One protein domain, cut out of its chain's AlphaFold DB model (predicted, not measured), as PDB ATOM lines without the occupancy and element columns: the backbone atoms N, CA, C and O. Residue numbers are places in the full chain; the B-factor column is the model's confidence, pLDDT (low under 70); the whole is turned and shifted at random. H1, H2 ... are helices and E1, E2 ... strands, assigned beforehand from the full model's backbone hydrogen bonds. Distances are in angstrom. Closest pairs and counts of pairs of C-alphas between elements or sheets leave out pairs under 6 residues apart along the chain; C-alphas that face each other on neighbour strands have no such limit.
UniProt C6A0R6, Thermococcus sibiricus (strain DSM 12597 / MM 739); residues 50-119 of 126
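Overview. This is residues 50 to 119 of the 126 residues of a protein of Thermococcus sibiricus (strain DSM 12597 / MM 739) (UniProt C6A0R6). What shape is this? A twisted sheet of four strands makes the middle layer, with H1 over one face and H2 over the other. What builds it? The printed part has 70 residues with two named helices and four named strands, in the order E1, H1, E2, H2, E3, E4; its class is mixed, helices and strands, and the mixed sheet runs E2, E1, E3, E4. How large is it? It is compact, with a radius of gyration of the C-alphas of 12.2 A, and flat, spanning 31 by 31 by 16 A.

Arrangement. How do the strands pair? E1, residues 51 to 56, is the parallel neighbour of E2, residues 84 to 88, with N 53 and O 85 within hydrogen-bond range at 2.9 A, and of E3, residues 106 to 112, with N 54 and O 106 at 2.9 A. E3 and E4, residues 115 to 119, form an antiparallel hairpin, with N 115 and O 112 at 2.9 A. Where are the helices? H1, residues 66 to 75, is on the sheet at a height of 7.9 A, only just over E1 with 3 C-alphas; its closest C-alpha pair with E2 is Met 73 and Phe 84, 6.2 A. H2, residues 92 to 100, is on the opposite face at 8.7 A, over E1 and E3; its closest C-alpha pair with E1 is Ala 95 and Gly 54, 6.2 A. In H1 and H2 every O i to N i+4 pair is within hydrogen-bond range. Which units arise? E1, H1, E2 form a strand-helix-strand unit, two parallel neighbour strands with a helix between; E2, H2, E3 form a split one, with E1 between its strands; both crossovers are right-handed.

Along the chain. Where does E1 begin? C-alpha 51 is at (119.912, 101.216, 76.336), and E1 is 16.0 A long. How long are the others? H1 is 14.6 A, E2 12.4 A, H2 12.3 A, E3 17.0 A and E4 12.8 A, ending with C-alpha 119 at (122.241, 88.487, 72.224).

Size, cuts and confidence. How far does it reach? The two C-alphas farthest apart, those of Pro 63 and Ser 101, are 35.4 A apart; the printed part has no cut and no long link. Where is confidence low? Residues 58 to 63 and 109 to 119 have pLDDT under 70.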
ATOM      1  N   THR A  50     120.728 105.833  77.089       81.00
ATOM      2  CA  THR A  50     119.924 104.788  77.731       81.00
ATOM      3  C   THR A  50     119.712 103.643  76.746       81.00
ATOM      4  O   THR A  50     119.215 103.857  75.642       81.00
ATOM      5  N   VAL A  51     120.086 102.429  77.144       82.44
ATOM      6  CA  VAL A  51     119.912 101.216  76.336       82.44
ATOM      7  C   VAL A  51     118.652 100.478  76.782       82.44
ATOM      8  O   VAL A  51     118.512 100.143  77.961       82.44
ATOM      9  N   ASP A  52     117.759 100.176  75.838       83.75
ATOM     10  CA  ASP A  52     116.562  99.372  76.098       83.75
ATOM     11  C   ASP A  52     116.922  97.878  76.101       83.75
ATOM     12  O   ASP A  52     117.270  97.297  75.064       83.75
ATOM     13  N   ILE A  53     116.833  97.238  77.269       83.94
ATOM     14  CA  ILE A  53     117.217  95.836  77.464       83.94
ATOM     15  C   ILE A  53     116.003  95.009  77.868       83.94
ATOM     16  O   ILE A  53     115.382  95.240  78.904       83.94
ATOM     17  N   GLY A  54     115.705  93.976  77.083       81.75
ATOM     18  CA  GLY A  54     114.784  92.921  77.490       81.75
ATOM     19  C   GLY A  54     115.497  91.872  78.337       81.75
ATOM     20  O   GLY A  54     116.537  91.357  77.929       81.75
ATOM     21  N   VAL A  55     114.945  91.510  79.492       81.38
ATOM     22  CA  VAL A  55     115.519  90.453  80.334       81.38
ATOM     23  C   VAL A  55     114.523  89.315  80.506       81.38
ATOM     24  O   VAL A  55     113.353  89.521  80.823       81.38
ATOM     25  N   PHE A  56     115.018  88.096  80.306       79.69
ATOM     26  CA  PHE A  56     114.328  86.863  80.652       79.69
ATOM     27  C   PHE A  56     115.211  86.049  81.602       79.69
ATOM     28  O   PHE A  56     116.291  85.580  81.224       79.69
ATOM     29  N   TYR A  57     114.752  85.883  82.842       73.56
ATOM     30  CA  TYR A  57     115.479  85.161  83.879       73.56
ATOM     31  C   TYR A  57     114.606  84.127  84.588       73.56
ATOM     32  O   TYR A  57     113.381  84.210  84.623       73.56
ATOM     33  N   THR A  58     115.267  83.128  85.162       66.88
ATOM     34  CA  THR A  58     114.648  82.145  86.050       66.88
ATOM     35  C   THR A  58     115.346  82.261  87.391       66.88
ATOM     36  O   THR A  58     116.573  82.211  87.446       66.88
ATOM     37  N   ASN A  59     114.579  82.450  88.463       66.12
ATOM     38  CA  ASN A  59     115.154  82.549  89.797       66.12
ATOM     39  C   ASN A  59     115.706  81.188  90.229       66.12
ATOM     40  O   ASN A  59     114.996  80.183  90.208       66.12
ATOM     41  N   GLU A  60     116.974  81.179  90.628       66.56
ATOM     42  CA  GLU A  60     117.645  80.036  91.241       66.56
ATOM     43  C   GLU A  60     117.917  80.358  92.713       66.56
ATOM     44  O   GLU A  60     118.146  81.514  93.069       66.56
ATOM     45  N   SER A  61     117.907  79.341  93.578       62.41
ATOM     46  CA  SER A  61     118.266  79.500  94.991       62.41
ATOM     47  C   SER A  61     119.786  79.608  95.135       62.41
ATOM     48  O   SER A  61     120.460  78.629  95.450       62.41
ATOM     49  N   ALA A  62     120.325  80.794  94.861       67.69
ATOM     50  CA  ALA A  62     121.734  81.134  95.020       67.69
ATOM     51  C   ALA A  62     121.888  82.406  95.880       67.69
ATOM     52  O   ALA A  62     120.958  83.208  95.932       67.69
ATOM     53  N   PRO A  63     123.046  82.624  96.538       67.94
ATOM     54  CA  PRO A  63     123.301  83.837  97.328       67.94
ATOM     55  C   PRO A  63     123.266  85.131  96.504       67.94
ATOM     56  O   PRO A  63     123.074  86.203  97.061       67.94
ATOM     57  N   PHE A  64     123.488  85.017  95.194       71.38
ATOM     58  CA  PHE A  64     123.373  86.093  94.223       71.38
ATOM     59  C   PHE A  64     122.574  85.571  93.032       71.38
ATOM     60  O   PHE A  64     122.950  84.579  92.398       71.38
ATOM     61  N   THR A  65     121.438  86.201  92.777       76.19
ATOM     62  CA  THR A  65     120.423  85.749  91.833       76.19
ATOM     63  C   THR A  65     120.390  86.621  90.586       76.19
ATOM     64  O   THR A  65     120.926  87.727  90.532       76.19
ATOM     65  N   ALA A  66     119.717  86.124  89.551       74.75
ATOM     66  CA  ALA A  66     119.449  86.904  88.351       74.75
ATOM     67  C   ALA A  66     118.658  88.192  88.644       74.75
ATOM     68  O   ALA A  66     118.847  89.195  87.961       74.75
ATOM     69  N   TYR A  67     117.810  88.167  89.675       80.56
ATOM     70  CA  TYR A  67     117.066  89.332  90.136       80.56
ATOM     71  C   TYR A  67     118.001  90.438  90.649       80.56
ATOM     72  O   TYR A  67     117.836  91.588  90.257       80.56
ATOM     73  N   ASP A  68     119.035  90.086  91.418       80.88
ATOM     74  CA  ASP A  68     119.992  91.062  91.962       80.88
ATOM     75  C   ASP A  68     120.763  91.782  90.843       80.88
ATOM     76  O   ASP A  68     120.982  92.990  90.894       80.88
ATOM     77  N   ILE A  69     121.120  91.062  89.772       80.19
ATOM     78  CA  ILE A  69     121.752  91.654  88.581       80.19
ATOM     79  C   ILE A  69     120.793  92.626  87.887       80.19
ATOM     80  O   ILE A  69     121.198  93.722  87.503       80.19
ATOM     81  N   VAL A  70     119.526  92.237  87.727       84.06
ATOM     82  CA  VAL A  70     118.493  93.085  87.115       84.06
ATOM     83  C   VAL A  70     118.258  94.347  87.939       84.06
ATOM     84  O   VAL A  70     118.125  95.430  87.374       84.06
ATOM     85  N   GLU A  71     118.240  94.231  89.262       84.75
ATOM     86  CA  GLU A  71     118.078  95.365  90.167       84.75
ATOM     87  C   GLU A  71     119.269  96.326  90.093       84.75
ATOM     88  O   GLU A  71     119.078  97.539  89.995       84.75
ATOM     89  N   ILE A  72     120.496  95.798  90.028       83.88
ATOM     90  CA  ILE A  72     121.692  96.613  89.781       83.88
ATOM     91  C   ILE A  72     121.569  97.333  88.433       83.88
ATOM     92  O   ILE A  72     121.782  98.539  88.371       83.88
ATOM     93  N   MET A  73     121.170  96.639  87.362       82.56
ATOM     94  CA  MET A  73     120.997  97.262  86.043       82.56
ATOM     95  C   MET A  73     119.946  98.379  86.049       82.56
ATOM     96  O   MET A  73     120.143  99.385  85.377       82.56
ATOM     97  N   ARG A  74     118.863  98.239  86.824       85.38
ATOM     98  CA  ARG A  74     117.822  99.274  86.964       85.38
ATOM     99  C   ARG A  74     118.294 100.516  87.716       85.38
ATOM    100  O   ARG A  74     117.797 101.599  87.438       85.38
ATOM    101  N   ASN A  75     119.219 100.350  88.660       84.81
ATOM    102  CA  ASN A  75     119.679 101.423  89.545       84.81
ATOM    103  C   ASN A  75     121.001 102.071  89.098       84.81
ATOM    104  O   ASN A  75     121.442 103.044  89.708       84.81
ATOM    105  N   VAL A  76     121.663 101.548  88.061       84.50
ATOM    106  CA  VAL A  76     122.907 102.126  87.539       84.50
ATOM    107  C   VAL A  76     122.613 103.414  86.761       84.50
ATOM    108  O   VAL A  76     122.056 103.402  85.660       84.50
ATOM    109  N   THR A  77     123.055 104.530  87.337       83.88
ATOM    110  CA  THR A  77     122.980 105.870  86.748       83.88
ATOM    111  C   THR A  77     124.367 106.409  86.412       83.88
ATOM    112  O   THR A  77     125.292 106.277  87.216       83.88
ATOM    113  N   LEU A  78     124.491 107.086  85.273       79.56
ATOM    114  CA  LEU A  78     125.646 107.908  84.910       79.56
ATOM    115  C   LEU A  78     125.138 109.332  84.680       79.56
ATOM    116  O   LEU A  78     124.190 109.507  83.920       79.56
ATOM    117  N   GLU A  79     125.736 110.324  85.341       76.88
ATOM    118  CA  GLU A  79     125.359 111.741  85.165       76.88
ATOM    119  C   GLU A  79     123.841 111.974  85.315       76.88
ATOM    120  O   GLU A  79     123.191 112.566  84.458       76.88
ATOM    121  N   GLU A  80     123.256 111.426  86.389       75.56
ATOM    122  CA  GLU A  80     121.815 111.516  86.715       75.56
ATOM    123  C   GLU A  80     120.869 110.836  85.702       75.56
ATOM    124  O   GLU A  80     119.649 110.872  85.865       75.56
ATOM    125  N   THR A  81     121.416 110.143  84.697       76.25
ATOM    126  CA  THR A  81     120.657 109.422  83.669       76.25
ATOM    127  C   THR A  81     120.772 107.912  83.875       76.25
ATOM    128  O   THR A  81     121.865 107.375  84.065       76.25
ATOM    129  N   ASN A  82     119.643 107.197  83.824       81.81
ATOM    130  CA  ASN A  82     119.635 105.732  83.867       81.81
ATOM    131  C   ASN A  82     120.297 105.171  82.600       81.81
ATOM    132  O   ASN A  82     119.874 105.480  81.483       81.81
ATOM    133  N   LEU A  83     121.308 104.316  82.773       81.94
ATOM    134  CA  LEU A  83     122.018 103.699  81.645       81.94
ATOM    135  C   LEU A  83     121.190 102.610  80.959       81.94
ATOM    136  O   LEU A  83     121.352 102.371  79.763       81.94
ATOM    137  N   PHE A  84     120.296 101.958  81.700       83.94
ATOM    138  CA  PHE A  84     119.509 100.838  81.202       83.94
ATOM    139  C   PHE A  84     118.028 101.036  81.495       83.94
ATOM    140  O   PHE A  84     117.633 101.307  82.628       83.94
ATOM    141  N   ASN A  85     117.203 100.833  80.474       84.38
ATOM    142  CA  ASN A  85     115.766 100.677  80.632       84.38
ATOM    143  C   ASN A  85     115.432  99.186  80.527       84.38
ATOM    144  O   ASN A  85     115.532  98.584  79.456       84.38
ATOM    145  N   VAL A  86     115.101  98.571  81.663       84.75
ATOM    146  CA  VAL A  86     114.931  97.118  81.762       84.75
ATOM    147  C   VAL A  86     113.463  96.728  81.605       84.75
ATOM    148  O   VAL A  86     112.618  97.130  82.405       84.75
ATOM    149  N   LEU A  87     113.173  95.898  80.604       84.94
ATOM    150  CA  LEU A  87     111.852  95.333  80.332       84.94
ATOM    151  C   LEU A  87     111.834  93.839  80.668       84.94
ATOM    152  O   LEU A  87     112.583  93.053  80.081       84.94
ATOM    153  N   ASP A  88     110.957  93.435  81.586       83.94
ATOM    154  CA  ASP A  88     110.823  92.029  81.971       83.94
ATOM    155  C   ASP A  88     109.958  91.260  80.970       83.94
ATOM    156  O   ASP A  88     108.819  91.637  80.679       83.94
ATOM    157  N   PHE A  89     110.468  90.124  80.499       82.94
ATOM    158  CA  PHE A  89     109.726  89.192  79.657       82.94
ATOM    159  C   PHE A  89     109.522  87.859  80.374       82.94
ATOM    160  O   PHE A  89     110.400  87.372  81.080       82.94
ATOM    161  N   LYS A  90     108.348  87.248  80.174       78.25
ATOM    162  CA  LYS A  90     108.002  85.930  80.738       78.25
ATOM    163  C   LYS A  90     108.446  84.754  79.870       78.25
ATOM    164  O   LYS A  90     108.440  83.628  80.352       78.25
ATOM    165  N   ASP A  91     108.774  85.004  78.606       81.06
ATOM    166  CA  ASP A  91     109.152  83.975  77.641       81.06
ATOM    167  C   ASP A  91     110.268  84.482  76.720       81.06
ATOM    168  O   ASP A  91     110.290  85.652  76.322       81.06
ATOM    169  N   GLU A  92     111.173  83.576  76.355       78.56
ATOM    170  CA  GLU A  92     112.310  83.844  75.475       78.56
ATOM    171  C   GLU A  92     111.831  84.254  74.077       78.56
ATOM    172  O   GLU A  92     112.341  85.216  73.501       78.56
ATOM    173  N   ASN A  93     110.808  83.580  73.540       82.06
ATOM    174  CA  ASN A  93     110.312  83.862  72.190       82.06
ATOM    175  C   ASN A  93     109.702  85.260  72.086       82.06
ATOM    176  O   ASN A  93     109.927  85.956  71.097       82.06
ATOM    177  N   SER A  94     108.991  85.685  73.132       83.12
ATOM    178  CA  SER A  94     108.401  87.023  73.207       83.12
ATOM    179  C   SER A  94     109.490  88.099  73.234       83.12
ATOM    180  O   SER A  94     109.411  89.078  72.494       83.12
ATOM    181  N   ALA A  95     110.555  87.896  74.018       79.81
ATOM    182  CA  ALA A  95     111.688  88.820  74.056       79.81
ATOM    183  C   ALA A  95     112.422  88.885  72.701       79.81
ATOM    184  O   ALA A  95     112.753  89.967  72.214       79.81
ATOM    185  N   LEU A  96     112.632  87.736  72.047       81.56
ATOM    186  CA  LEU A  96     113.285  87.668  70.735       81.56
ATOM    187  C   LEU A  96     112.455  88.312  69.618       81.56
ATOM    188  O   LEU A  96     113.031  88.877  68.688       81.56
ATOM    189  N   GLU A  97     111.127  88.239  69.678       85.19
ATOM    190  CA  GLU A  97     110.248  88.919  68.723       85.19
ATOM    191  C   GLU A  97     110.357  90.442  68.857       85.19
ATOM    192  O   GLU A  97     110.539  91.148  67.861       85.19
ATOM    193  N   VAL A  98     110.350  90.950  70.092       83.12
ATOM    194  CA  VAL A  98     110.514  92.384  70.363       83.12
ATOM    195  C   VAL A  98     111.906  92.872  69.942       83.12
ATOM    196  O   VAL A  98     112.009  93.940  69.334       83.12
ATOM    197  N   LEU A  99     112.953  92.063  70.136       83.06
ATOM    198  CA  LEU A  99     114.304  92.346  69.636       83.06
ATOM    199  C   LEU A  99     114.344  92.439  68.107       83.06
ATOM    200  O   LEU A  99     114.886  93.390  67.553       83.06
ATOM    201  N   LYS A 100     113.714  91.487  67.405       83.38
ATOM    202  CA  LYS A 100     113.615  91.514  65.935       83.38
ATOM    203  C   LYS A 100     112.820  92.711  65.421       83.38
ATOM    204  O   LYS A 100     113.109  93.204  64.337       83.38
ATOM    205  N   SER A 101     111.838  93.185  66.188       82.94
ATOM    206  CA  SER A 101     111.068  94.384  65.847       82.94
ATOM    207  C   SER A 101     111.853  95.695  66.019       82.94
ATOM    208  O   SER A 101     111.378  96.743  65.587       82.94
ATOM    209  N   GLY A 102     113.043  95.657  66.637       78.81
ATOM    210  CA  GLY A 102     113.895  96.828  66.873       78.81
ATOM    211  C   GLY A 102     113.404  97.761  67.986       78.81
ATOM    212  O   GLY A 102     113.903  98.881  68.107       78.81
ATOM    213  N   LYS A 103     112.418  97.321  68.780       81.06
ATOM    214  CA  LYS A 103     111.891  98.063  69.939       81.06
ATOM    215  C   LYS A 103     112.810  98.020  71.160       81.06
ATOM    216  O   LYS A 103     112.672  98.869  72.023       81.06
ATOM    217  N   ILE A 104     113.694  97.031  71.227       84.38
ATOM    218  CA  ILE A 104     114.732  96.882  72.252       84.38
ATOM    219  C   ILE A 104     116.061  96.629  71.550       84.38
ATOM    220  O   ILE A 104     116.075  96.044  70.463       84.38
ATOM    221  N   ASP A 105     117.160  97.060  72.160       79.75
ATOM    222  CA  ASP A 105     118.488  97.010  71.539       79.75
ATOM    223  C   ASP A 105     119.242  95.721  71.898       79.75
ATOM    224  O   ASP A 105     120.060  95.217  71.123       79.75
ATOM    225  N   ALA A 106     118.931  95.129  73.054       80.19
ATOM    226  CA  ALA A 106     119.500  93.858  73.480       80.19
ATOM    227  C   ALA A 106     118.485  93.006  74.246       80.19
ATOM    228  O   ALA A 106     117.595  93.520  74.923       80.19
ATOM    229  N   VAL A 107     118.656  91.684  74.168       80.12
ATOM    230  CA  VAL A 107     117.981  90.748  75.073       80.12
ATOM    231  C   VAL A 107     119.012  89.924  75.816       80.12
ATOM    232  O   VAL A 107     119.898  89.302  75.219       80.12
ATOM    233  N   VAL A 108     118.859  89.888  77.133       76.94
ATOM    234  CA  VAL A 108     119.595  88.988  78.013       76.94
ATOM    235  C   VAL A 108     118.745  87.740  78.206       76.94
ATOM    236  O   VAL A 108     117.698  87.771  78.857       76.94
ATOM    237  N   VAL A 109     119.184  86.645  77.587       67.88
ATOM    238  CA  VAL A 109     118.470  85.368  77.618       67.88
ATOM    239  C   VAL A 109     119.103  84.475  78.669       67.88
ATOM    240  O   VAL A 109     120.303  84.203  78.611       67.88
ATOM    241  N   ARG A 110     118.264  83.950  79.572       62.75
ATOM    242  CA  ARG A 110     118.632  82.895  80.523       62.75
ATOM    243  C   ARG A 110     119.814  83.329  81.384       62.75
ATOM    244  O   ARG A 110     120.902  82.771  81.297       62.75
ATOM    245  N   LEU A 111     119.579  84.328  82.228       59.62
ATOM    246  CA  LEU A 111     120.550  84.760  83.224       59.62
ATOM    247  C   LEU A 111     120.685  83.667  84.303       59.62
ATOM    248  O   LEU A 111     119.910  83.625  85.253       59.62
ATOM    249  N   LYS A 112     121.624  82.731  84.119       57.59
ATOM    250  CA  LYS A 112     122.108  81.828  85.176       57.59
ATOM    251  C   LYS A 112     123.472  82.327  85.619       57.59
ATOM    252  O   LYS A 112     124.275  82.692  84.768       57.59
ATOM    253  N   PHE A 113     123.769  82.267  86.917       51.03
ATOM    254  CA  PHE A 113     125.020  82.792  87.487       51.03
ATOM    255  C   PHE A 113     126.292  82.298  86.763       51.03
ATOM    256  O   PHE A 113     127.294  83.002  86.710       51.03
ATOM    257  N   ILE A 114     126.238  81.105  86.161       48.53
ATOM    258  CA  ILE A 114     127.366  80.463  85.467       48.53
ATOM    259  C   ILE A 114     127.321  80.663  83.936       48.53
ATOM    260  O   ILE A 114     128.356  80.592  83.279       48.53
ATOM    261  N   TYR A 115     126.154  80.942  83.345       51.84
ATOM    262  CA  TYR A 115     125.994  81.069  81.892       51.84
ATOM    263  C   TYR A 115     125.039  82.215  81.561       51.84
ATOM    264  O   TYR A 115     123.823  82.034  81.563       51.84
ATOM    265  N   THR A 116     125.601  83.377  81.234       51.72
ATOM    266  CA  THR A 116     124.853  84.513  80.685       51.72
ATOM    267  C   THR A 116     125.083  84.585  79.179       51.72
ATOM    268  O   THR A 116     126.213  84.767  78.730       51.72
ATOM    269  N   LEU A 117     124.015  84.458  78.389       56.78
ATOM    270  CA  LEU A 117     124.040  84.669  76.940       56.78
ATOM    271  C   LEU A 117     123.412  86.028  76.618       56.78
ATOM    272  O   LEU A 117     122.199  86.213  76.720       56.78
ATOM    273  N   ILE A 118     124.248  86.982  76.209       60.91
ATOM    274  CA  ILE A 118     123.798  88.287  75.715       60.91
ATOM    275  C   ILE A 118     123.679  88.192  74.197       60.91
ATOM    276  O   ILE A 118     124.663  87.919  73.508       60.91
ATOM    277  N   ARG A 119     122.473  88.415  73.668       62.12
ATOM    278  CA  ARG A 119     122.241  88.487  72.224       62.12
ATOM    279  C   ARG A 119     121.920  89.933  71.858       62.12
ATOM    280  O   ARG A 119     120.841  90.436  72.160       62.12
TER     281      ARG A 119